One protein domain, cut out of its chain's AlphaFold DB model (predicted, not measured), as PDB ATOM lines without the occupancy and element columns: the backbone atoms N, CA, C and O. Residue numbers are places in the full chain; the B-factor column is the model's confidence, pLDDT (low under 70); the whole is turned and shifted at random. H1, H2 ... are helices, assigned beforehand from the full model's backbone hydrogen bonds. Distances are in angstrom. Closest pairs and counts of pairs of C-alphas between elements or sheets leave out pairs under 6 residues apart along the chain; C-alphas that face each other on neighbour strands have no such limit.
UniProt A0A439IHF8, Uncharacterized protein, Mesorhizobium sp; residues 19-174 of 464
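What this domain is: This is residues 19 to 174 of the 464 residues of an uncharacterized protein of Mesorhizobium sp (UniProt A0A439IHF8). Picture a rod of helices: the long H4, H6 and H8 run the same general way along it as a staggered row, each packed on the next, with the short H5, H7 and H9 folding back beside them. H1, H2 and H3 form a cluster at one end, beyond H4, while H9 and H10 pack on H8 near the other. The printed part has 156 residues, with ten named helices, H1 to H10 in chain order, and no named strand; the class is all helix, and the helix packing is mostly crossed. The whole is loose, with a radius of gyration of the C-alphas of 20.5 A and spans of 66 by 28 by 26 A.

How they stand to each other: Start at H6, residues 97 to 113, a hub that touches four helices. It touches H4, residues 61 to 77, at a shallow tilt of 17 degrees, the same way; the closest C-alphas, of Ala 76 and Ala 107, are 4.5 A apart. It touches H8, residues 130 to 146 and also a hub, at a shallow tilt of 24 degrees, the same way, closest at the C-alphas of Ile 112 and Ala 140, 6.2 A. Look next at H5, residues 85 to 91: it touches H6 at a steep tilt of 58 degrees, opposite ways, with the C-alphas of Ala 85 and Lys 104 closest at 4.9 A, and it forms a hairpin with H4. H7, residues 118 to 124, touches H6 with the C-alphas of Ala 108 and Ala 121 closest at 5.0 A. H9, residues 151 to 158, touches H8 at the C-alphas of Ala 141 and Ala 154, 4.8 A. H10, residues 163 to 172, touches H8 at a shallow tilt of 26 degrees, the same way, closest at the C-alphas of Glu 138 and Ala 165, 6.0 A. Toward residue 19, H2, residues 35 to 46, touches H4 with residues 39 to 43 alone, about perpendicular at 78 degrees, closest at the C-alphas of Gln 39 and Glu 63, 7.3 A. H2 forms hairpins with H1, residues 19 to 30, and with H3, residues 50 to 59. In each of the ten helices every O i to N i+4 pair is within hydrogen-bond range.

Where its parts are: Find C-alpha 19 at (6.121, 0.950, -56.680), where H1 begins. H6 runs 24.4 A from C-alpha 97 at (27.502, 13.559, -34.661); H4 measures 24.5 A and H8 24.3 A. H10 ends at C-alpha 172, (24.524, 21.563, -3.854).

The domain as a whole: The C-alphas farthest apart, of Met 20 and Asp 150, are 66.5 A apart. The printed part has no cut and no long link. Mean pLDDT of the printed part is 75.1; residues 32 to 40, 61 to 67 and 163 to 174 are among those under 70.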
ATOM      1  N   ASP A  19       7.322   0.154 -56.968       74.62
ATOM      2  CA  ASP A  19       6.121   0.950 -56.680       74.62
ATOM      3  C   ASP A  19       5.099   0.176 -55.835       74.62
ATOM      4  O   ASP A  19       4.505   0.721 -54.903       74.62
ATOM      5  N   MET A  20       4.947  -1.127 -56.090       76.25
ATOM      6  CA  MET A  20       4.105  -1.994 -55.263       76.25
ATOM      7  C   MET A  20       4.713  -2.199 -53.874       76.25
ATOM      8  O   MET A  20       3.985  -2.229 -52.884       76.25
ATOM      9  N   LEU A  21       6.043  -2.304 -53.780       76.69
ATOM     10  CA  LEU A  21       6.748  -2.394 -52.499       76.69
ATOM     11  C   LEU A  21       6.577  -1.118 -51.666       76.69
ATOM     12  O   LEU A  21       6.309  -1.211 -50.466       76.69
ATOM     13  N   ARG A  22       6.675   0.061 -52.292       79.38
ATOM     14  CA  ARG A  22       6.428   1.360 -51.641       79.38
ATOM     15  C   ARG A  22       5.002   1.461 -51.110       79.38
ATOM     16  O   ARG A  22       4.814   1.849 -49.958       79.38
ATOM     17  N   GLU A  23       4.011   1.066 -51.907       78.62
ATOM     18  CA  GLU A  23       2.599   1.096 -51.509       78.62
ATOM     19  C   GLU A  23       2.301   0.120 -50.359       78.62
ATOM     20  O   GLU A  23       1.609   0.474 -49.404       78.62
ATOM     21  N   ILE A  24       2.878  -1.087 -50.395       78.12
ATOM     22  CA  ILE A  24       2.771  -2.057 -49.294       78.12
ATOM     23  C   ILE A  24       3.387  -1.478 -48.019       78.12
ATOM     24  O   ILE A  24       2.750  -1.527 -46.968       78.12
ATOM     25  N   CYS A  25       4.581  -0.881 -48.100       78.38
ATOM     26  CA  CYS A  25       5.217  -0.265 -46.936       78.38
ATOM     27  C   CYS A  25       4.347   0.861 -46.363       78.38
ATOM     28  O   CYS A  25       4.064   0.858 -45.170       78.38
ATOM     29  N   LYS A  26       3.834   1.771 -47.200       77.56
ATOM     30  CA  LYS A  26       2.957   2.867 -46.751       77.56
ATOM     31  C   LYS A  26       1.681   2.359 -46.096       77.56
ATOM     32  O   LYS A  26       1.314   2.856 -45.039       77.56
ATOM     33  N   ARG A  27       1.029   1.341 -46.659       77.50
ATOM     34  CA  ARG A  27      -0.177   0.754 -46.052       77.50
ATOM     35  C   ARG A  27       0.112   0.096 -44.713       77.50
ATOM     36  O   ARG A  27      -0.605   0.361 -43.761       77.50
ATOM     37  N   VAL A  28       1.171  -0.703 -44.621       75.06
ATOM     38  CA  VAL A  28       1.545  -1.405 -43.381       75.06
ATOM     39  C   VAL A  28       1.948  -0.422 -42.273       75.06
ATOM     40  O   VAL A  28       1.688  -0.672 -41.096       75.06
ATOM     41  N   VAL A  29       2.539   0.719 -42.639       70.75
ATOM     42  CA  VAL A  29       2.902   1.791 -41.702       70.75
ATOM     43  C   VAL A  29       1.691   2.644 -41.306       70.75
ATOM     44  O   VAL A  29       1.547   2.961 -40.129       70.75
ATOM     45  N   ASN A  30       0.793   2.960 -42.243       69.94
ATOM     46  CA  ASN A  30      -0.408   3.775 -42.001       69.94
ATOM     47  C   ASN A  30      -1.561   3.000 -41.345       69.94
ATOM     48  O   ASN A  30      -2.485   3.607 -40.816       69.94
ATOM     49  N   GLN A  31      -1.530   1.667 -41.391       70.31
ATOM     50  CA  GLN A  31      -2.504   0.799 -40.723       70.31
ATOM     51  C   GLN A  31      -2.212   0.637 -39.225       70.31
ATOM     52  O   GLN A  31      -2.989   0.021 -38.500       70.31
ATOM     53  N   ALA A  32      -1.084   1.159 -38.753       66.75
ATOM     54  CA  ALA A  32      -0.748   1.134 -37.349       66.75
ATOM     55  C   ALA A  32      -1.426   2.292 -36.599       66.75
ATOM     56  O   ALA A  32      -1.231   3.460 -36.918       66.75
ATOM     57  N   ASP A  33      -2.167   1.954 -35.543       53.31
ATOM     58  CA  ASP A  33      -2.981   2.900 -34.761       53.31
ATOM     59  C   ASP A  33      -2.161   3.864 -33.876       53.31
ATOM     60  O   ASP A  33      -2.713   4.665 -33.124       53.31
ATOM     61  N   SER A  34      -0.828   3.770 -33.909       55.53
ATOM     62  CA  SER A  34       0.071   4.645 -33.155       55.53
ATOM     63  C   SER A  34       1.436   4.748 -33.824       55.53
ATOM     64  O   SER A  34       1.895   3.804 -34.468       55.53
ATOM     65  N   VAL A  35       2.134   5.857 -33.570       54.44
ATOM     66  CA  VAL A  35       3.501   6.107 -34.061       54.44
ATOM     67  C   VAL A  35       4.455   4.962 -33.692       54.44
ATOM     68  O   VAL A  35       5.257   4.527 -34.514       54.44
ATOM     69  N   VAL A  36       4.320   4.391 -32.489       52.69
ATOM     70  CA  VAL A  36       5.140   3.256 -32.023       52.69
ATOM     71  C   VAL A  36       4.858   1.980 -32.825       52.69
ATOM     72  O   VAL A  36       5.778   1.227 -33.154       52.69
ATOM     73  N   ALA A  37       3.595   1.720 -33.165       56.78
ATOM     74  CA  ALA A  37       3.219   0.574 -33.987       56.78
ATOM     75  C   ALA A  37       3.645   0.767 -35.455       56.78
ATOM     76  O   ALA A  37       4.174  -0.174 -36.052       56.78
ATOM     77  N   SER A  38       3.529   1.986 -35.997       60.81
ATOM     78  CA  SER A  38       4.065   2.349 -37.316       60.81
ATOM     79  C   SER A  38       5.568   2.086 -37.365       60.81
ATOM     80  O   SER A  38       6.067   1.491 -38.316       60.81
ATOM     81  N   GLN A  39       6.284   2.422 -36.292       62.53
ATOM     82  CA  GLN A  39       7.725   2.217 -36.198       62.53
ATOM     83  C   GLN A  39       8.133   0.737 -36.144       62.53
ATOM     84  O   GLN A  39       9.103   0.333 -36.791       62.53
ATOM     85  N   ARG A  40       7.381  -0.107 -35.428       65.81
ATOM     86  CA  ARG A  40       7.611  -1.565 -35.430       65.81
ATOM     87  C   ARG A  40       7.388  -2.168 -36.813       65.81
ATOM     88  O   ARG A  40       8.187  -2.997 -37.247       65.81
ATOM     89  N   SER A  41       6.351  -1.717 -37.512       71.38
ATOM     90  CA  SER A  41       6.079  -2.079 -38.903       71.38
ATOM     91  C   SER A  41       7.235  -1.694 -39.833       71.38
ATOM     92  O   SER A  41       7.701  -2.531 -40.605       71.38
ATOM     93  N   ILE A  42       7.761  -0.471 -39.706       71.75
ATOM     94  CA  ILE A  42       8.934   0.013 -40.453       71.75
ATOM     95  C   ILE A  42      10.153  -0.894 -40.209       71.75
ATOM     96  O   ILE A  42      10.785  -1.354 -41.163       71.75
ATOM     97  N   ASN A  43      10.461  -1.210 -38.946       68.75
ATOM     98  CA  ASN A  43      11.609  -2.052 -38.582       68.75
ATOM     99  C   ASN A  43      11.451  -3.506 -39.061       68.75
ATOM    100  O   ASN A  43      12.422  -4.115 -39.514       68.75
ATOM    101  N   ALA A  44      10.238  -4.061 -39.000       74.44
ATOM    102  CA  ALA A  44       9.947  -5.397 -39.512       74.44
ATOM    103  C   ALA A  44      10.148  -5.462 -41.032       74.44
ATOM    104  O   ALA A  44      10.864  -6.338 -41.515       74.44
ATOM    105  N   LEU A  45       9.602  -4.490 -41.773       77.38
ATOM    106  CA  LEU A  45       9.759  -4.384 -43.227       77.38
ATOM    107  C   LEU A  45      11.233  -4.236 -43.627       77.38
ATOM    108  O   LEU A  45      11.701  -4.932 -44.529       77.38
ATOM    109  N   ARG A  46      12.004  -3.416 -42.899       74.69
ATOM    110  CA  ARG A  46      13.450  -3.209 -43.123       74.69
ATOM    111  C   ARG A  46      14.279  -4.500 -43.041       74.69
ATOM    112  O   ARG A  46      15.367  -4.575 -43.622       74.69
ATOM    113  N   ASN A  47      13.784  -5.504 -42.318       72.81
ATOM    114  CA  ASN A  47      14.466  -6.774 -42.075       72.81
ATOM    115  C   ASN A  47      13.971  -7.931 -42.958       72.81
ATOM    116  O   ASN A  47      14.490  -9.036 -42.833       72.81
ATOM    117  N   VAL A  48      13.023  -7.690 -43.873       74.44
ATOM    118  CA  VAL A  48      12.503  -8.727 -44.785       74.44
ATOM    119  C   VAL A  48      13.545  -9.132 -45.834       74.44
ATOM    120  O   VAL A  48      13.849 -10.312 -45.972       74.44
ATOM    121  N   ASN A  49      14.093  -8.174 -46.592       76.00
ATOM    122  CA  ASN A  49      15.180  -8.395 -47.558       76.00
ATOM    123  C   ASN A  49      15.835  -7.061 -47.987       76.00
ATOM    124  O   ASN A  49      15.390  -5.981 -47.598       76.00
ATOM    125  N   GLN A  50      16.879  -7.131 -48.826       75.12
ATOM    126  CA  GLN A  50      17.620  -5.949 -49.298       75.12
ATOM    127  C   GLN A  50      16.755  -4.924 -50.058       75.12
ATOM    128  O   GLN A  50      16.991  -3.725 -49.914       75.12
ATOM    129  N   LYS A  51      15.738  -5.356 -50.819       77.62
ATOM    130  CA  LYS A  51      14.846  -4.446 -51.560       77.62
ATOM    131  C   LYS A  51      13.901  -3.682 -50.630       77.62
ATOM    132  O   LYS A  51      13.794  -2.465 -50.751       77.62
ATOM    133  N   PHE A  52      13.276  -4.355 -49.661       78.06
ATOM    134  CA  PHE A  52      12.448  -3.676 -48.653       78.06
ATOM    135  C   PHE A  52      13.271  -2.718 -47.795       78.06
ATOM    136  O   PHE A  52      12.819  -1.610 -47.521       78.06
ATOM    137  N   ARG A  53      14.497  -3.109 -47.426       78.75
ATOM    138  CA  ARG A  53      15.426  -2.230 -46.711       78.75
ATOM    139  C   ARG A  53      15.691  -0.942 -47.492       78.75
ATOM    140  O   ARG A  53      15.565   0.132 -46.920       78.75
ATOM    141  N   ALA A  54      15.985  -1.041 -48.790       78.44
ATOM    142  CA  ALA A  54      16.228   0.126 -49.638       78.44
ATOM    143  C   ALA A  54      14.995   1.041 -49.762       78.44
ATOM    144  O   ALA A  54      15.121   2.262 -49.695       78.44
ATOM    145  N   VAL A  55      13.797   0.459 -49.898       81.06
ATOM    146  CA  VAL A  55      12.542   1.221 -49.978       81.06
ATOM    147  C   VAL A  55      12.244   1.932 -48.657       81.06
ATOM    148  O   VAL A  55      12.018   3.144 -48.662       81.06
ATOM    149  N   VAL A  56      12.313   1.218 -47.531       78.06
ATOM    150  CA  VAL A  56      12.065   1.764 -46.189       78.06
ATOM    151  C   VAL A  56      13.057   2.873 -45.842       78.06
ATOM    152  O   VAL A  56      12.643   3.939 -45.392       78.06
ATOM    153  N   ASP A  57      14.346   2.665 -46.120       75.19
ATOM    154  CA  ASP A  57      15.395   3.652 -45.840       75.19
ATOM    155  C   ASP A  57      15.279   4.907 -46.723       75.19
ATOM    156  O   ASP A  57      15.803   5.960 -46.357       75.19
ATOM    157  N   SER A  58      14.583   4.815 -47.864       77.69
ATOM    158  CA  SER A  58      14.301   5.962 -48.738       77.69
ATOM    159  C   SER A  58      13.037   6.736 -48.347       77.69
ATOM    160  O   SER A  58      13.043   7.960 -48.424       77.69
ATOM    161  N   GLU A  59      11.971   6.047 -47.922       74.50
ATOM    162  CA  GLU A  59      10.650   6.652 -47.666       74.50
ATOM    163  C   GLU A  59      10.453   7.091 -46.208       74.50
ATOM    164  O   GLU A  59       9.748   8.063 -45.971       74.50
ATOM    165  N   PHE A  60      11.079   6.408 -45.242       70.06
ATOM    166  CA  PHE A  60      10.893   6.631 -43.795       70.06
ATOM    167  C   PHE A  60      12.221   6.948 -43.094       70.06
ATOM    168  O   PHE A  60      12.530   6.481 -41.989       70.06
ATOM    169  N   ARG A  61      13.095   7.668 -43.801       64.81
ATOM    170  CA  ARG A  61      14.485   7.896 -43.395       64.81
ATOM    171  C   ARG A  61      14.598   8.661 -42.074       64.81
ATOM    172  O   ARG A  61      15.513   8.396 -41.298       64.81
ATOM    173  N   GLU A  62      13.702   9.612 -41.825       60.09
ATOM    174  CA  GLU A  62      13.720  10.419 -40.602       60.09
ATOM    175  C   GLU A  62      13.118   9.656 -39.416       60.09
ATOM    176  O   GLU A  62      13.732   9.628 -38.347       60.09
ATOM    177  N   GLU A  63      12.007   8.940 -39.620       60.88
ATOM    178  CA  GLU A  63      11.367   8.104 -38.595       60.88
ATOM    179  C   GLU A  63      12.293   6.968 -38.138       60.88
ATOM    180  O   GLU A  63      12.505   6.759 -36.941       60.88
ATOM    181  N   THR A  64      12.954   6.285 -39.082       63.78
ATOM    182  CA  THR A  64      13.944   5.242 -38.761       63.78
ATOM    183  C   THR A  64      15.169   5.787 -38.037       63.78
ATOM    184  O   THR A  64      15.691   5.126 -37.142       63.78
ATOM    185  N   ARG A  65      15.645   6.987 -38.387       66.56
ATOM    186  CA  ARG A  65      16.798   7.607 -37.722       66.56
ATOM    187  C   ARG A  65      16.470   8.039 -36.295       66.56
ATOM    188  O   ARG A  65      17.309   7.862 -35.412       66.56
ATOM    189  N   SER A  66      15.269   8.576 -36.070       66.56
ATOM    190  CA  SER A  66      14.805   8.972 -34.737       66.56
ATOM    191  C   SER A  66      14.658   7.758 -33.821       66.56
ATOM    192  O   SER A  66      15.200   7.757 -32.719       66.56
ATOM    193  N   ALA A  67      14.033   6.682 -34.306       64.94
ATOM    194  CA  ALA A  67      13.846   5.463 -33.523       64.94
ATOM    195  C   ALA A  67      15.169   4.761 -33.174       64.94
ATOM    196  O   ALA A  67      15.383   4.391 -32.023       64.94
ATOM    197  N   ARG A  68      16.100   4.653 -34.135       70.38
ATOM    198  CA  ARG A  68      17.454   4.119 -33.881       70.38
ATOM    199  C   ARG A  68      18.186   4.912 -32.802       70.38
ATOM    200  O   ARG A  68      18.902   4.346 -31.982       70.38
ATOM    201  N   PHE A  69      18.000   6.229 -32.787       74.38
ATOM    202  CA  PHE A  69      18.578   7.076 -31.754       74.38
ATOM    203  C   PHE A  69      17.910   6.879 -30.385       74.38
ATOM    204  O   PHE A  69      18.619   6.815 -29.382       74.38
ATOM    205  N   GLU A  70      16.584   6.758 -30.323       74.19
ATOM    206  CA  GLU A  70      15.859   6.497 -29.071       74.19
ATOM    207  C   GLU A  70      16.242   5.148 -28.451       74.19
ATOM    208  O   GLU A  70      16.573   5.092 -27.266       74.19
ATOM    209  N   GLU A  71      16.291   4.078 -29.247       75.44
ATOM    210  CA  GLU A  71      16.716   2.750 -28.785       75.44
ATOM    211  C   GLU A  71      18.176   2.758 -28.306       75.44
ATOM    212  O   GLU A  71      18.491   2.198 -27.252       75.44
ATOM    213  N   ALA A  72      19.059   3.474 -29.009       75.38
ATOM    214  CA  ALA A  72      20.443   3.655 -28.586       75.38
ATOM    215  C   ALA A  72      20.572   4.435 -27.267       75.38
ATOM    216  O   ALA A  72      21.437   4.125 -26.450       75.38
ATOM    217  N   MET A  73      19.719   5.437 -27.032       81.19
ATOM    218  CA  MET A  73      19.687   6.187 -25.771       81.19
ATOM    219  C   MET A  73      19.198   5.318 -24.607       81.19
ATOM    220  O   MET A  73      19.742   5.418 -23.508       81.19
ATOM    221  N   ILE A  74      18.220   4.443 -24.847       75.44
ATOM    222  CA  ILE A  74      17.747   3.476 -23.848       75.44
ATOM    223  C   ILE A  74      18.867   2.490 -23.488       75.44
ATOM    224  O   ILE A  74      19.138   2.289 -22.306       75.44
ATOM    225  N   ASP A  75      19.568   1.927 -24.480       79.19
ATOM    226  CA  ASP A  75      20.693   1.002 -24.247       79.19
ATOM    227  C   ASP A  75      21.856   1.702 -23.511       79.19
ATOM    228  O   ASP A  75      22.434   1.168 -22.563       79.19
ATOM    229  N   ALA A  76      22.147   2.958 -23.870       83.00
ATOM    230  CA  ALA A  76      23.177   3.761 -23.210       83.00
ATOM    231  C   ALA A  76      22.845   4.079 -21.747       83.00
ATOM    232  O   ALA A  76      23.737   4.061 -20.902       83.00
ATOM    233  N   GLY A  77      21.574   4.347 -21.439       76.44
ATOM    234  CA  GLY A  77      21.109   4.639 -20.081       76.44
ATOM    235  C   GLY A  77      20.805   3.403 -19.228       76.44
ATOM    236  O   GLY A  77      20.581   3.540 -18.025       76.44
ATOM    237  N   ASN A  78      20.782   2.203 -19.815       79.88
ATOM    238  CA  ASN A  78      20.415   0.982 -19.107       79.88
ATOM    239  C   ASN A  78      21.459   0.622 -18.045       79.88
ATOM    240  O   ASN A  78      22.528   0.133 -18.383       79.88
ATOM    241  N   SER A  79      21.122   0.786 -16.764       75.38
ATOM    242  CA  SER A  79      22.013   0.523 -15.620       75.38
ATOM    243  C   SER A  79      22.644  -0.878 -15.563       75.38
ATOM    244  O   SER A  79      23.723  -1.021 -14.994       75.38
ATOM    245  N   ALA A  80      22.015  -1.897 -16.162       74.50
ATOM    246  CA  ALA A  80      22.551  -3.260 -16.242       74.50
ATOM    247  C   ALA A  80      23.352  -3.524 -17.535       74.50
ATOM    248  O   ALA A  80      23.924  -4.601 -17.716       74.50
ATOM    249  N   GLY A  81      23.368  -2.562 -18.458       74.69
ATOM    250  CA  GLY A  81      24.043  -2.660 -19.743       74.69
ATOM    251  C   GLY A  81      25.560  -2.594 -19.597       74.69
ATOM    252  O   GLY A  81      26.104  -1.716 -18.934       74.69
ATOM    253  N   THR A  82      26.259  -3.512 -20.264       81.69
ATOM    254  CA  THR A  82      27.731  -3.573 -20.267       81.69
ATOM    255  C   THR A  82      28.354  -3.023 -21.547       81.69
ATOM    256  O   THR A  82      29.566  -2.784 -21.578       81.69
ATOM    257  N   ARG A  83      27.544  -2.795 -22.594       84.62
ATOM    258  CA  ARG A  83      28.005  -2.262 -23.882       84.62
ATOM    259  C   ARG A  83      28.555  -0.848 -23.724       84.62
ATOM    260  O   ARG A  83      27.972  -0.006 -23.035       84.62
ATOM    261  N   THR A  84      29.675  -0.599 -24.383       89.94
ATOM    262  CA  THR A  84      30.262   0.728 -24.562       89.94
ATOM    263  C   THR A  84      29.410   1.565 -25.511       89.94
ATOM    264  O   THR A  84      28.681   1.039 -26.355       89.94
ATOM    265  N   ALA A  85      29.540   2.887 -25.427       88.00
ATOM    266  CA  ALA A  85      28.871   3.795 -26.352       88.00
ATOM    267  C   ALA A  85      29.142   3.469 -27.831       88.00
ATOM    268  O   ALA A  85      28.230   3.541 -28.649       88.00
ATOM    269  N   ASN A  86      30.371   3.075 -28.178       89.00
ATOM    270  CA  ASN A  86      30.733   2.732 -29.554       89.00
ATOM    271  C   ASN A  86      30.042   1.445 -30.026       89.00
ATOM    272  O   ASN A  86      29.544   1.403 -31.149       89.00
ATOM    273  N   GLU A  87      29.929   0.429 -29.167       85.88
ATOM    274  CA  GLU A  87      29.164  -0.788 -29.473       85.88
ATOM    275  C   GLU A  87      27.676  -0.482 -29.670       85.88
ATOM    276  O   GLU A  87      27.067  -1.014 -30.593       85.88
ATOM    277  N   ILE A  88      27.104   0.417 -28.863       81.69
ATOM    278  CA  ILE A  88      25.708   0.868 -28.987       81.69
ATOM    279  C   ILE A  88      25.499   1.632 -30.302       81.69
ATOM    280  O   ILE A  88      24.549   1.362 -31.033       81.69
ATOM    281  N   ILE A  89      26.403   2.558 -30.636       83.62
ATOM    282  CA  ILE A  89      26.357   3.338 -31.883       83.62
ATOM    283  C   ILE A  89      26.410   2.419 -33.108       83.62
ATOM    284  O   ILE A  89      25.681   2.654 -34.071       83.62
ATOM    285  N   ILE A  90      27.260   1.387 -33.070       79.62
ATOM    286  CA  ILE A  90      27.394   0.400 -34.146       79.62
ATOM    287  C   ILE A  90      26.151  -0.492 -34.218       79.62
ATOM    288  O   ILE A  90      25.610  -0.693 -35.302       79.62
ATOM    289  N   TYR A  91      25.685  -1.006 -33.078       72.81
ATOM    290  CA  TYR A  91      24.548  -1.926 -33.012       72.81
ATOM    291  C   TYR A  91      23.249  -1.284 -33.518       72.81
ATOM    292  O   TYR A  91      22.497  -1.916 -34.256       72.81
ATOM    293  N   HIS A  92      23.020  -0.016 -33.171       76.06
ATOM    294  CA  HIS A  92      21.826   0.736 -33.566       76.06
ATOM    295  C   HIS A  92      22.012   1.576 -34.834       76.06
ATOM    296  O   HIS A  92      21.111   2.329 -35.185       76.06
ATOM    297  N   ASP A  93      23.150   1.473 -35.531       74.31
ATOM    298  CA  ASP A  93      23.420   2.195 -36.788       74.31
ATOM    299  C   ASP A  93      23.125   3.712 -36.684       74.31
ATOM    300  O   ASP A  93      22.361   4.309 -37.456       74.31
ATOM    301  N   VAL A  94      23.692   4.343 -35.648       80.44
ATOM    302  CA  VAL A  94      23.525   5.778 -35.379       80.44
ATOM    303  C   VAL A  94      24.604   6.561 -36.122       80.44
ATOM    304  O   VAL A  94      25.794   6.417 -35.855       80.44
ATOM    305  N   ASP A  95      24.207   7.455 -37.028       75.75
ATOM    306  CA  ASP A  95      25.118   8.142 -37.959       75.75
ATOM    307  C   ASP A  95      25.329   9.646 -37.666       75.75
ATOM    308  O   ASP A  95      26.220  10.270 -38.240       75.75
ATOM    309  N   GLY A  96      24.562  10.244 -36.746       76.62
ATOM    310  CA  GLY A  96      24.631  11.674 -36.414       76.62
ATOM    311  C   GLY A  96      25.703  12.035 -35.376       76.62
ATOM    312  O   GLY A  96      25.835  11.386 -34.345       76.62
ATOM    313  N   LEU A  97      26.452  13.121 -35.597       75.12
ATOM    314  CA  LEU A  97      27.502  13.559 -34.661       75.12
ATOM    315  C   LEU A  97      26.925  13.951 -33.285       75.12
ATOM    316  O   LEU A  97      27.409  13.508 -32.246       75.12
ATOM    317  N   ALA A  98      25.843  14.736 -33.279       75.06
ATOM    318  CA  ALA A  98      25.176  15.176 -32.052       75.06
ATOM    319  C   ALA A  98      24.478  14.025 -31.304       75.06
ATOM    320  O   ALA A  98      24.399  14.039 -30.077       75.06
ATOM    321  N   THR A  99      23.981  13.020 -32.029       77.94
ATOM    322  CA  THR A  99      23.332  11.841 -31.442       77.94
ATOM    323  C   THR A  99      24.362  10.891 -30.834       77.94
ATOM    324  O   THR A  99      24.205  10.491 -29.682       77.94
ATOM    325  N   LYS A 100      25.474  10.633 -31.534       84.38
ATOM    326  CA  LYS A 100      26.631   9.893 -30.996       84.38
ATOM    327  C   LYS A 100      27.165  10.529 -29.715       84.38
ATOM    328  O   LYS A 100      27.392   9.826 -28.738       84.38
ATOM    329  N   TYR A 101      27.302  11.855 -29.692       85.00
ATOM    330  CA  TYR A 101      27.732  12.589 -28.500       85.00
ATOM    331  C   TYR A 101      26.829  12.332 -27.283       85.00
ATOM    332  O   TYR A 101      27.321  12.057 -26.189       85.00
ATOM    333  N   ARG A 102      25.504  12.378 -27.472       82.19
ATOM    334  CA  ARG A 102      24.539  12.123 -26.390       82.19
ATOM    335  C   ARG A 102      24.628  10.691 -25.866       82.19
ATOM    336  O   ARG A 102      24.616  10.509 -24.654       82.19
ATOM    337  N   ILE A 103      24.788   9.710 -26.757       86.56
ATOM    338  CA  ILE A 103      24.961   8.293 -26.401       86.56
ATOM    339  C   ILE A 103      26.247   8.088 -25.593       86.56
ATOM    340  O   ILE A 103      26.209   7.485 -24.524       86.56
ATOM    341  N   LYS A 104      27.372   8.649 -26.062       91.38
ATOM    342  CA  LYS A 104      28.671   8.593 -25.372       91.38
ATOM    343  C   LYS A 104      28.597   9.168 -23.960       91.38
ATOM    344  O   LYS A 104      29.015   8.518 -23.003       91.38
ATOM    345  N   LYS A 105      27.997  10.353 -23.817       87.50
ATOM    346  CA  LYS A 105      27.794  10.986 -22.510       87.50
ATOM    347  C   LYS A 105      26.908  10.132 -21.598       87.50
ATOM    348  O   LYS A 105      27.267   9.930 -20.444       87.50
ATOM    349  N   LEU A 106      25.779   9.637 -22.104       88.44
ATOM    350  CA  LEU A 106      24.813   8.889 -21.298       88.44
ATOM    351  C   LEU A 106      25.372   7.538 -20.825       88.44
ATOM    352  O   LEU A 106      25.179   7.178 -19.668       88.44
ATOM    353  N   ALA A 107      26.128   6.834 -21.672       88.25
ATOM    354  CA  ALA A 107      26.800   5.591 -21.293       88.25
ATOM    355  C   ALA A 107      27.895   5.821 -20.234       88.25
ATOM    356  O   ALA A 107      28.007   5.051 -19.281       88.25
ATOM    357  N   ALA A 108      28.658   6.915 -20.341       88.62
ATOM    358  CA  ALA A 108      29.623   7.294 -19.307       88.62
ATOM    359  C   ALA A 108      28.933   7.655 -17.980       88.62
ATOM    360  O   ALA A 108      29.402   7.277 -16.907       88.62
ATOM    361  N   GLU A 109      27.802   8.358 -18.039       88.19
ATOM    362  CA  GLU A 109      27.002   8.698 -16.860       88.19
ATOM    363  C   GLU A 109      26.425   7.449 -16.184       88.19
ATOM    364  O   GLU A 109      26.459   7.347 -14.958       88.19
ATOM    365  N   ARG A 110      25.958   6.467 -16.967       89.75
ATOM    366  CA  ARG A 110      25.537   5.148 -16.475       89.75
ATOM    367  C   ARG A 110      26.664   4.449 -15.714       89.75
ATOM    368  O   ARG A 110      26.446   4.016 -14.585       89.75
ATOM    369  N   ASP A 111      27.852   4.357 -16.309       87.12
ATOM    370  CA  ASP A 111      28.997   3.675 -15.695       87.12
ATOM    371  C   ASP A 111      29.401   4.361 -14.375       87.12
ATOM    372  O   ASP A 111      29.652   3.699 -13.364       87.12
ATOM    373  N   ILE A 112      29.364   5.697 -14.341       84.56
ATOM    374  CA  ILE A 112      29.534   6.483 -13.113       84.56
ATOM    375  C   ILE A 112      28.413   6.164 -12.117       84.56
ATOM    376  O   ILE A 112      28.689   5.885 -10.957       84.56
ATOM    377  N   ASN A 113      27.143   6.140 -12.504       82.25
ATOM    378  CA  ASN A 113      26.061   5.803 -11.570       82.25
ATOM    379  C   ASN A 113      26.209   4.394 -10.963       82.25
ATOM    380  O   ASN A 113      25.831   4.194  -9.810       82.25
ATOM    381  N   ALA A 114      26.830   3.459 -11.685       79.75
ATOM    382  CA  ALA A 114      27.170   2.117 -11.203       79.75
ATOM    383  C   ALA A 114      28.401   2.071 -10.267       79.75
ATOM    384  O   ALA A 114      28.773   1.002  -9.786       79.75
ATOM    385  N   GLY A 115      29.029   3.218  -9.988       79.12
ATOM    386  CA  GLY A 115      30.157   3.347  -9.062       79.12
ATOM    387  C   GLY A 115      31.534   3.410  -9.724       79.12
ATOM    388  O   GLY A 115      32.533   3.437  -9.008       79.12
ATOM    389  N   MET A 116      31.619   3.464 -11.059       85.56
ATOM    390  CA  MET A 116      32.895   3.672 -11.752       85.56
ATOM    391  C   MET A 116      33.437   5.085 -11.488       85.56
ATOM    392  O   MET A 116      32.673   6.049 -11.339       85.56
ATOM    393  N   ASP A 117      34.764   5.217 -11.439       85.81
ATOM    394  CA  ASP A 117      35.416   6.526 -11.390       85.81
ATOM    395  C   ASP A 117      35.284   7.249 -12.755       85.81
ATOM    396  O   ASP A 117      35.284   6.599 -13.808       85.81
ATOM    397  N   PRO A 118      35.211   8.595 -12.789       85.75
ATOM    398  CA  PRO A 118      34.882   9.339 -14.012       85.75
ATOM    399  C   PRO A 118      35.888   9.177 -15.146       85.75
ATOM    400  O   PRO A 118      35.494   9.137 -16.305       85.75
ATOM    401  N   ARG A 119      37.186   9.096 -14.826       85.94
ATOM    402  CA  ARG A 119      38.253   8.980 -15.832       85.94
ATOM    403  C   ARG A 119      38.126   7.671 -16.633       85.94
ATOM    404  O   ARG A 119      37.945   7.770 -17.845       85.94
ATOM    405  N   PRO A 120      38.083   6.481 -15.994       88.62
ATOM    406  CA  PRO A 120      37.782   5.234 -16.697       88.62
ATOM    407  C   PRO A 120      36.472   5.256 -17.492       88.62
ATOM    408  O   PRO A 120      36.432   4.730 -18.599       88.62
ATOM    409  N   ALA A 121      35.406   5.871 -16.968       88.75
ATOM    410  CA  ALA A 121      34.109   5.924 -17.650       88.75
ATOM    411  C   ALA A 121      34.129   6.803 -18.916       88.75
ATOM    412  O   ALA A 121      33.520   6.447 -19.929       88.75
ATOM    413  N   ILE A 122      34.842   7.934 -18.863       90.19
ATOM    414  CA  ILE A 122      35.068   8.850 -19.992       90.19
ATOM    415  C   ILE A 122      35.888   8.161 -21.083       90.19
ATOM    416  O   ILE A 122      35.505   8.213 -22.250       90.19
ATOM    417  N   GLU A 123      36.974   7.485 -20.702       90.31
ATOM    418  CA  GLU A 123      37.852   6.763 -21.630       90.31
ATOM    419  C   GLU A 123      37.129   5.572 -22.268       90.31
ATOM    420  O   GLU A 123      37.158   5.396 -23.484       90.31
ATOM    421  N   ARG A 124      36.402   4.786 -21.465       87.75
ATOM    422  CA  ARG A 124      35.640   3.621 -21.931       87.75
ATOM    423  C   ARG A 124      34.570   3.981 -22.966       87.75
ATOM    424  O   ARG A 124      34.273   3.163 -23.836       87.75
ATOM    425  N   ASN A 125      33.978   5.169 -22.860       92.38
ATOM    426  CA  ASN A 125      32.891   5.622 -23.731       92.38
ATOM    427  C   ASN A 125      33.307   6.727 -24.712       92.38
ATOM    428  O   ASN A 125      32.441   7.286 -25.384       92.38
ATOM    429  N   ASP A 126      34.610   7.001 -24.831       90.38
ATOM    430  CA  ASP A 126      35.188   7.868 -25.862       90.38
ATOM    431  C   ASP A 126      34.569   9.284 -25.865       90.38
ATOM    432  O   ASP A 126      34.127   9.805 -26.893       90.38
ATOM    433  N   VAL A 127      34.425   9.883 -24.673       88.12
ATOM    434  CA  VAL A 127      33.833  11.221 -24.495       88.12
ATOM    435  C   VAL A 127      34.904  12.297 -24.691       88.12
ATOM    436  O   VAL A 127      35.631  12.624 -23.758       88.12
ATOM    437  N   ASP A 128      34.965  12.892 -25.882       85.31
ATOM    438  CA  ASP A 128      36.043  13.829 -26.264       85.31
ATOM    439  C   ASP A 128      35.791  15.302 -25.904       85.31
ATOM    440  O   ASP A 128      36.712  16.113 -25.855       85.31
ATOM    441  N   ASP A 129      34.533  15.676 -25.679       79.75
ATOM    442  CA  ASP A 129      34.143  17.064 -25.420       79.75
ATOM    443  C   ASP A 129      34.514  17.494 -23.988       79.75
ATOM    444  O   ASP A 129      33.976  16.934 -23.022       79.75
ATOM    445  N   PRO A 130      35.356  18.530 -23.815       76.38
ATOM    446  CA  PRO A 130      35.795  18.979 -22.494       76.38
ATOM    447  C   PRO A 130      34.639  19.395 -21.576       76.38
ATOM    448  O   PRO A 130      34.706  19.212 -20.359       76.38
ATOM    449  N   VAL A 131      33.553  19.932 -22.145       74.50
ATOM    450  CA  VAL A 131      32.373  20.341 -21.374       74.50
ATOM    451  C   VAL A 131      31.633  19.115 -20.825       74.50
ATOM    452  O   VAL A 131      31.322  19.083 -19.633       74.50
ATOM    453  N   ALA A 132      31.399  18.079 -21.636       76.69
ATOM    454  CA  ALA A 132      30.821  16.815 -21.168       76.69
ATOM    455  C   ALA A 132      31.687  16.122 -20.118       76.69
ATOM    456  O   ALA A 132      31.146  15.649 -19.119       76.69
ATOM    457  N   GLN A 133      33.008  16.084 -20.309       83.12
ATOM    458  CA  GLN A 133      33.919  15.502 -19.322       83.12
ATOM    459  C   GLN A 133      33.781  16.205 -17.965       83.12
ATOM    460  O   GLN A 133      33.663  15.544 -16.933       83.12
ATOM    461  N   ASN A 134      33.716  17.539 -17.959       78.94
ATOM    462  CA  ASN A 134      33.511  18.312 -16.734       78.94
ATOM    463  C   ASN A 134      32.139  18.049 -16.102       78.94
ATOM    464  O   ASN A 134      32.066  17.853 -14.890       78.94
ATOM    465  N   MET A 135      31.070  17.962 -16.902       78.75
ATOM    466  CA  MET A 135      29.734  17.610 -16.400       78.75
ATOM    467  C   MET A 135      29.697  16.212 -15.764       78.75
ATOM    468  O   MET A 135      29.039  16.026 -14.746       78.75
ATOM    469  N   LEU A 136      30.405  15.232 -16.335       82.69
ATOM    470  CA  LEU A 136      30.467  13.862 -15.813       82.69
ATOM    471  C   LEU A 136      31.255  13.785 -14.499       82.69
ATOM    472  O   LEU A 136      30.815  13.140 -13.548       82.69
ATOM    473  N   LYS A 137      32.382  14.499 -14.410       84.56
ATOM    474  CA  LYS A 137      33.143  14.646 -13.160       84.56
ATOM    475  C   LYS A 137      32.312  15.343 -12.077       84.56
ATOM    476  O   LYS A 137      32.312  14.915 -10.924       84.56
ATOM    477  N   GLU A 138      31.566  16.386 -12.449       80.44
ATOM    478  CA  GLU A 138      30.649  17.088 -11.544       80.44
ATOM    479  C   GLU A 138      29.536  16.163 -11.039       80.44
ATOM    480  O   GLU A 138      29.222  16.143  -9.846       80.44
ATOM    481  N   HIS A 139      28.954  15.374 -11.942       80.88
ATOM    482  CA  HIS A 139      27.917  14.395 -11.631       80.88
ATOM    483  C   HIS A 139      28.409  13.325 -10.650       80.88
ATOM    484  O   HIS A 139      27.743  13.050  -9.652       80.88
ATOM    485  N   ALA A 140      29.612  12.790 -10.862       80.06
ATOM    486  CA  ALA A 140      30.227  11.826  -9.954       80.06
ATOM    487  C   ALA A 140      30.509  12.414  -8.563       80.06
ATOM    488  O   ALA A 140      30.200  11.788  -7.549       80.06
ATOM    489  N   ALA A 141      31.000  13.655  -8.500       77.25
ATOM    490  CA  ALA A 141      31.186  14.346  -7.227       77.25
ATOM    491  C   ALA A 141      29.852  14.541  -6.484       77.25
ATOM    492  O   ALA A 141      29.782  14.347  -5.271       77.25
ATOM    493  N   LYS A 142      28.764  14.864  -7.198       74.56
ATOM    494  CA  LYS A 142      27.418  14.954  -6.604       74.56
ATOM    495  C   LYS A 142      26.905  13.603  -6.112       74.56
ATOM    496  O   LYS A 142      26.323  13.554  -5.030       74.56
ATOM    497  N   ARG A 143      27.125  12.520  -6.864       78.75
ATOM    498  CA  ARG A 143      26.810  11.146  -6.436       78.75
ATOM    499  C   ARG A 143      27.504  10.823  -5.112       78.75
ATOM    500  O   ARG A 143      26.838  10.393  -4.175       78.75
ATOM    501  N   ASP A 144      28.805  11.085  -5.011       72.81
ATOM    502  CA  ASP A 144      29.590  10.782  -3.810       72.81
ATOM    503  C   ASP A 144      29.145  11.618  -2.604       72.81
ATOM    504  O   ASP A 144      29.012  11.096  -1.498       72.81
ATOM    505  N   ILE A 145      28.826  12.897  -2.816       67.12
ATOM    506  CA  ILE A 145      28.255  13.762  -1.772       67.12
ATOM    507  C   ILE A 145      26.892  13.242  -1.311       67.12
ATOM    508  O   ILE A 145      26.625  13.203  -0.111       67.12
ATOM    509  N   ASN A 146      26.036  12.805  -2.238       65.50
ATOM    510  CA  ASN A 146      24.746  12.201  -1.899       65.50
ATOM    511  C   ASN A 146      24.911  10.884  -1.119       65.50
ATOM    512  O   ASN A 146      24.052  10.552  -0.306       65.50
ATOM    513  N   ALA A 147      26.019  10.170  -1.325       64.19
ATOM    514  CA  ALA A 147      26.409   8.998  -0.542       64.19
ATOM    515  C   ALA A 147      27.090   9.347   0.801       64.19
ATOM    516  O   ALA A 147      27.467   8.447   1.549       64.19
ATOM    517  N   GLY A 148      27.230  10.638   1.131       55.78
ATOM    518  CA  GLY A 148      27.760  11.129   2.407       55.78
ATOM    519  C   GLY A 148      29.229  11.564   2.391       55.78
ATOM    520  O   GLY A 148      29.775  11.853   3.456       55.78
ATOM    521  N   MET A 149      29.883  11.626   1.224       70.81
ATOM    522  CA  MET A 149      31.272  12.086   1.106       70.81
ATOM    523  C   MET A 149      31.391  13.600   1.326       70.81
ATOM    524  O   MET A 149      30.560  14.385   0.863       70.81
ATOM    525  N   ASP A 150      32.464  14.022   2.000       71.94
ATOM    526  CA  ASP A 150      32.782  15.441   2.127       71.94
ATOM    527  C   ASP A 150      32.994  16.080   0.735       71.94
ATOM    528  O   ASP A 150      33.705  15.517  -0.098       71.94
ATOM    529  N   PRO A 151      32.434  17.265   0.456       66.06
ATOM    530  CA  PRO A 151      32.476  17.864  -0.878       66.06
ATOM    531  C   PRO A 151      33.868  18.222  -1.385       66.06
ATOM    532  O   PRO A 151      34.095  18.177  -2.591       66.06
ATOM    533  N   ARG A 152      34.803  18.579  -0.491       70.94
ATOM    534  CA  ARG A 152      36.192  18.846  -0.898       70.94
ATOM    535  C   ARG A 152      36.850  17.549  -1.347       70.94
ATOM    536  O   ARG A 152      37.461  17.520  -2.410       70.94
ATOM    537  N   HIS A 153      36.620  16.476  -0.594       74.56
ATOM    538  CA  HIS A 153      37.090  15.140  -0.947       74.56
ATOM    539  C   HIS A 153      36.425  14.617  -2.226       74.56
ATOM    540  O   HIS A 153      37.102  14.022  -3.055       74.56
ATOM    541  N   ALA A 154      35.134  14.878  -2.438       76.38
ATOM    542  CA  ALA A 154      34.429  14.478  -3.655       76.38
ATOM    543  C   ALA A 154      34.946  15.219  -4.902       76.38
ATOM    544  O   ALA A 154      35.073  14.608  -5.963       76.38
ATOM    545  N   ILE A 155      35.275  16.510  -4.783       76.19
ATOM    546  CA  ILE A 155      35.895  17.309  -5.858       76.19
ATOM    547  C   ILE A 155      37.281  16.763  -6.211       76.19
ATOM    548  O   ILE A 155      37.574  16.554  -7.389       76.19
ATOM    549  N   GLU A 156      38.108  16.510  -5.196       79.62
ATOM    550  CA  GLU A 156      39.473  16.012  -5.365       79.62
ATOM    551  C   GLU A 156      39.484  14.596  -5.954       79.62
ATOM    552  O   GLU A 156      40.137  14.348  -6.968       79.62
ATOM    553  N   ARG A 157      38.679  13.690  -5.387       78.12
ATOM    554  CA  ARG A 157      38.551  12.300  -5.843       78.12
ATOM    555  C   ARG A 157      38.105  12.206  -7.303       78.12
ATOM    556  O   ARG A 157      38.619  11.374  -8.044       78.12
ATOM    557  N   ASN A 158      37.162  13.051  -7.721       82.44
ATOM    558  CA  ASN A 158      36.591  13.005  -9.070       82.44
ATOM    559  C   ASN A 158      37.310  13.928 -10.076       82.44
ATOM    560  O   ASN A 158      36.927  13.970 -11.247       82.44
ATOM    561  N   GLY A 159      38.366  14.641  -9.658       79.19
ATOM    562  CA  GLY A 159      39.183  15.496 -10.528       79.19
ATOM    563  C   GLY A 159      38.395  16.636 -11.177       79.19
ATOM    564  O   GLY A 159      38.522  16.859 -12.387       79.19
ATOM    565  N   VAL A 160      37.522  17.292 -10.404       78.44
ATOM    566  CA  VAL A 160      36.714  18.428 -10.870       78.44
ATOM    567  C   VAL A 160      37.574  19.693 -10.861       78.44
ATOM    568  O   VAL A 160      37.721  20.342  -9.828       78.44
ATOM    569  N   ASP A 161      38.121  20.055 -12.021       74.81
ATOM    570  CA  ASP A 161      39.053  21.188 -12.161       74.81
ATOM    571  C   ASP A 161      38.354  22.507 -12.543       74.81
ATOM    572  O   ASP A 161      38.906  23.590 -12.354       74.81
ATOM    573  N   ASP A 162      37.129  22.429 -13.073       70.50
ATOM    574  CA  ASP A 162      36.378  23.597 -13.527       70.50
ATOM    575  C   ASP A 162      35.817  24.416 -12.342       70.50
ATOM    576  O   ASP A 162      35.028  23.894 -11.544       70.50
ATOM    577  N   PRO A 163      36.152  25.719 -12.223       64.25
ATOM    578  CA  PRO A 163      35.692  26.553 -11.114       64.25
ATOM    579  C   PRO A 163      34.166  26.711 -11.049       64.25
ATOM    580  O   PRO A 163      33.615  26.927  -9.967       64.25
ATOM    581  N   VAL A 164      33.456  26.629 -12.180       59.91
ATOM    582  CA  VAL A 164      31.987  26.729 -12.213       59.91
ATOM    583  C   VAL A 164      31.356  25.447 -11.663       59.91
ATOM    584  O   VAL A 164      30.439  25.527 -10.840       59.91
ATOM    585  N   ALA A 165      31.886  24.279 -12.024       58.84
ATOM    586  CA  ALA A 165      31.483  22.980 -11.491       58.84
ATOM    587  C   ALA A 165      31.791  22.852  -9.991       58.84
ATOM    588  O   ALA A 165      30.910  22.475  -9.218       58.84
ATOM    589  N   GLN A 166      32.983  23.267  -9.542       66.81
ATOM    590  CA  GLN A 166      33.327  23.312  -8.113       66.81
ATOM    591  C   GLN A 166      32.334  24.183  -7.330       66.81
ATOM    592  O   GLN A 166      31.780  23.752  -6.317       66.81
ATOM    593  N   ASN A 167      32.032  25.388  -7.830       63.34
ATOM    594  CA  ASN A 167      31.048  26.280  -7.213       63.34
ATOM    595  C   ASN A 167      29.629  25.691  -7.212       63.34
ATOM    596  O   ASN A 167      28.882  25.885  -6.250       63.34
ATOM    597  N   THR A 168      29.255  24.951  -8.258       61.53
ATOM    598  CA  THR A 168      27.958  24.265  -8.344       61.53
ATOM    599  C   THR A 168      27.865  23.122  -7.333       61.53
ATOM    600  O   THR A 168      26.845  22.996  -6.651       61.53
ATOM    601  N   ILE A 169      28.946  22.362  -7.144       60.56
ATOM    602  CA  ILE A 169      29.058  21.295  -6.141       60.56
ATOM    603  C   ILE A 169      28.968  21.869  -4.723       60.56
ATOM    604  O   ILE A 169      28.108  21.451  -3.944       60.56
ATOM    605  N   PHE A 170      29.751  22.902  -4.396       51.25
ATOM    606  CA  PHE A 170      29.612  23.618  -3.120       51.25
ATOM    607  C   PHE A 170      28.219  24.251  -2.952       51.25
ATOM    608  O   PHE A 170      27.713  24.372  -1.834       51.25
ATOM    609  N   GLY A 171      27.559  24.611  -4.056       47.00
ATOM    610  CA  GLY A 171      26.174  25.072  -4.086       47.00
ATOM    611  C   GLY A 171      25.147  23.981  -3.756       47.00
ATOM    612  O   GLY A 171      24.158  24.274  -3.077       47.00
ATOM    613  N   THR A 172      25.378  22.729  -4.173       42.78
ATOM    614  CA  THR A 172      24.524  21.563  -3.854       42.78
ATOM    615  C   THR A 172      24.642  21.089  -2.401       42.78
ATOM    616  O   THR A 172      23.688  20.538  -1.861       42.78
ATOM    617  N   VAL A 173      25.738  21.430  -1.715       35.62
ATOM    618  CA  VAL A 173      26.050  21.086  -0.307       35.62
ATOM    619  C   VAL A 173      25.163  21.798   0.724       35.62
ATOM    620  O   VAL A 173      25.222  21.542   1.927       35.62
ATOM    621  N   ILE A 174      24.234  22.643   0.282       35.00
ATOM    622  CA  ILE A 174      23.158  23.137   1.144       35.00
ATOM    623  C   ILE A 174      21.931  22.216   0.997       35.00
ATOM    624  O   ILE A 174      20.850  22.639   0.596       35.00
TER     625      ILE A 174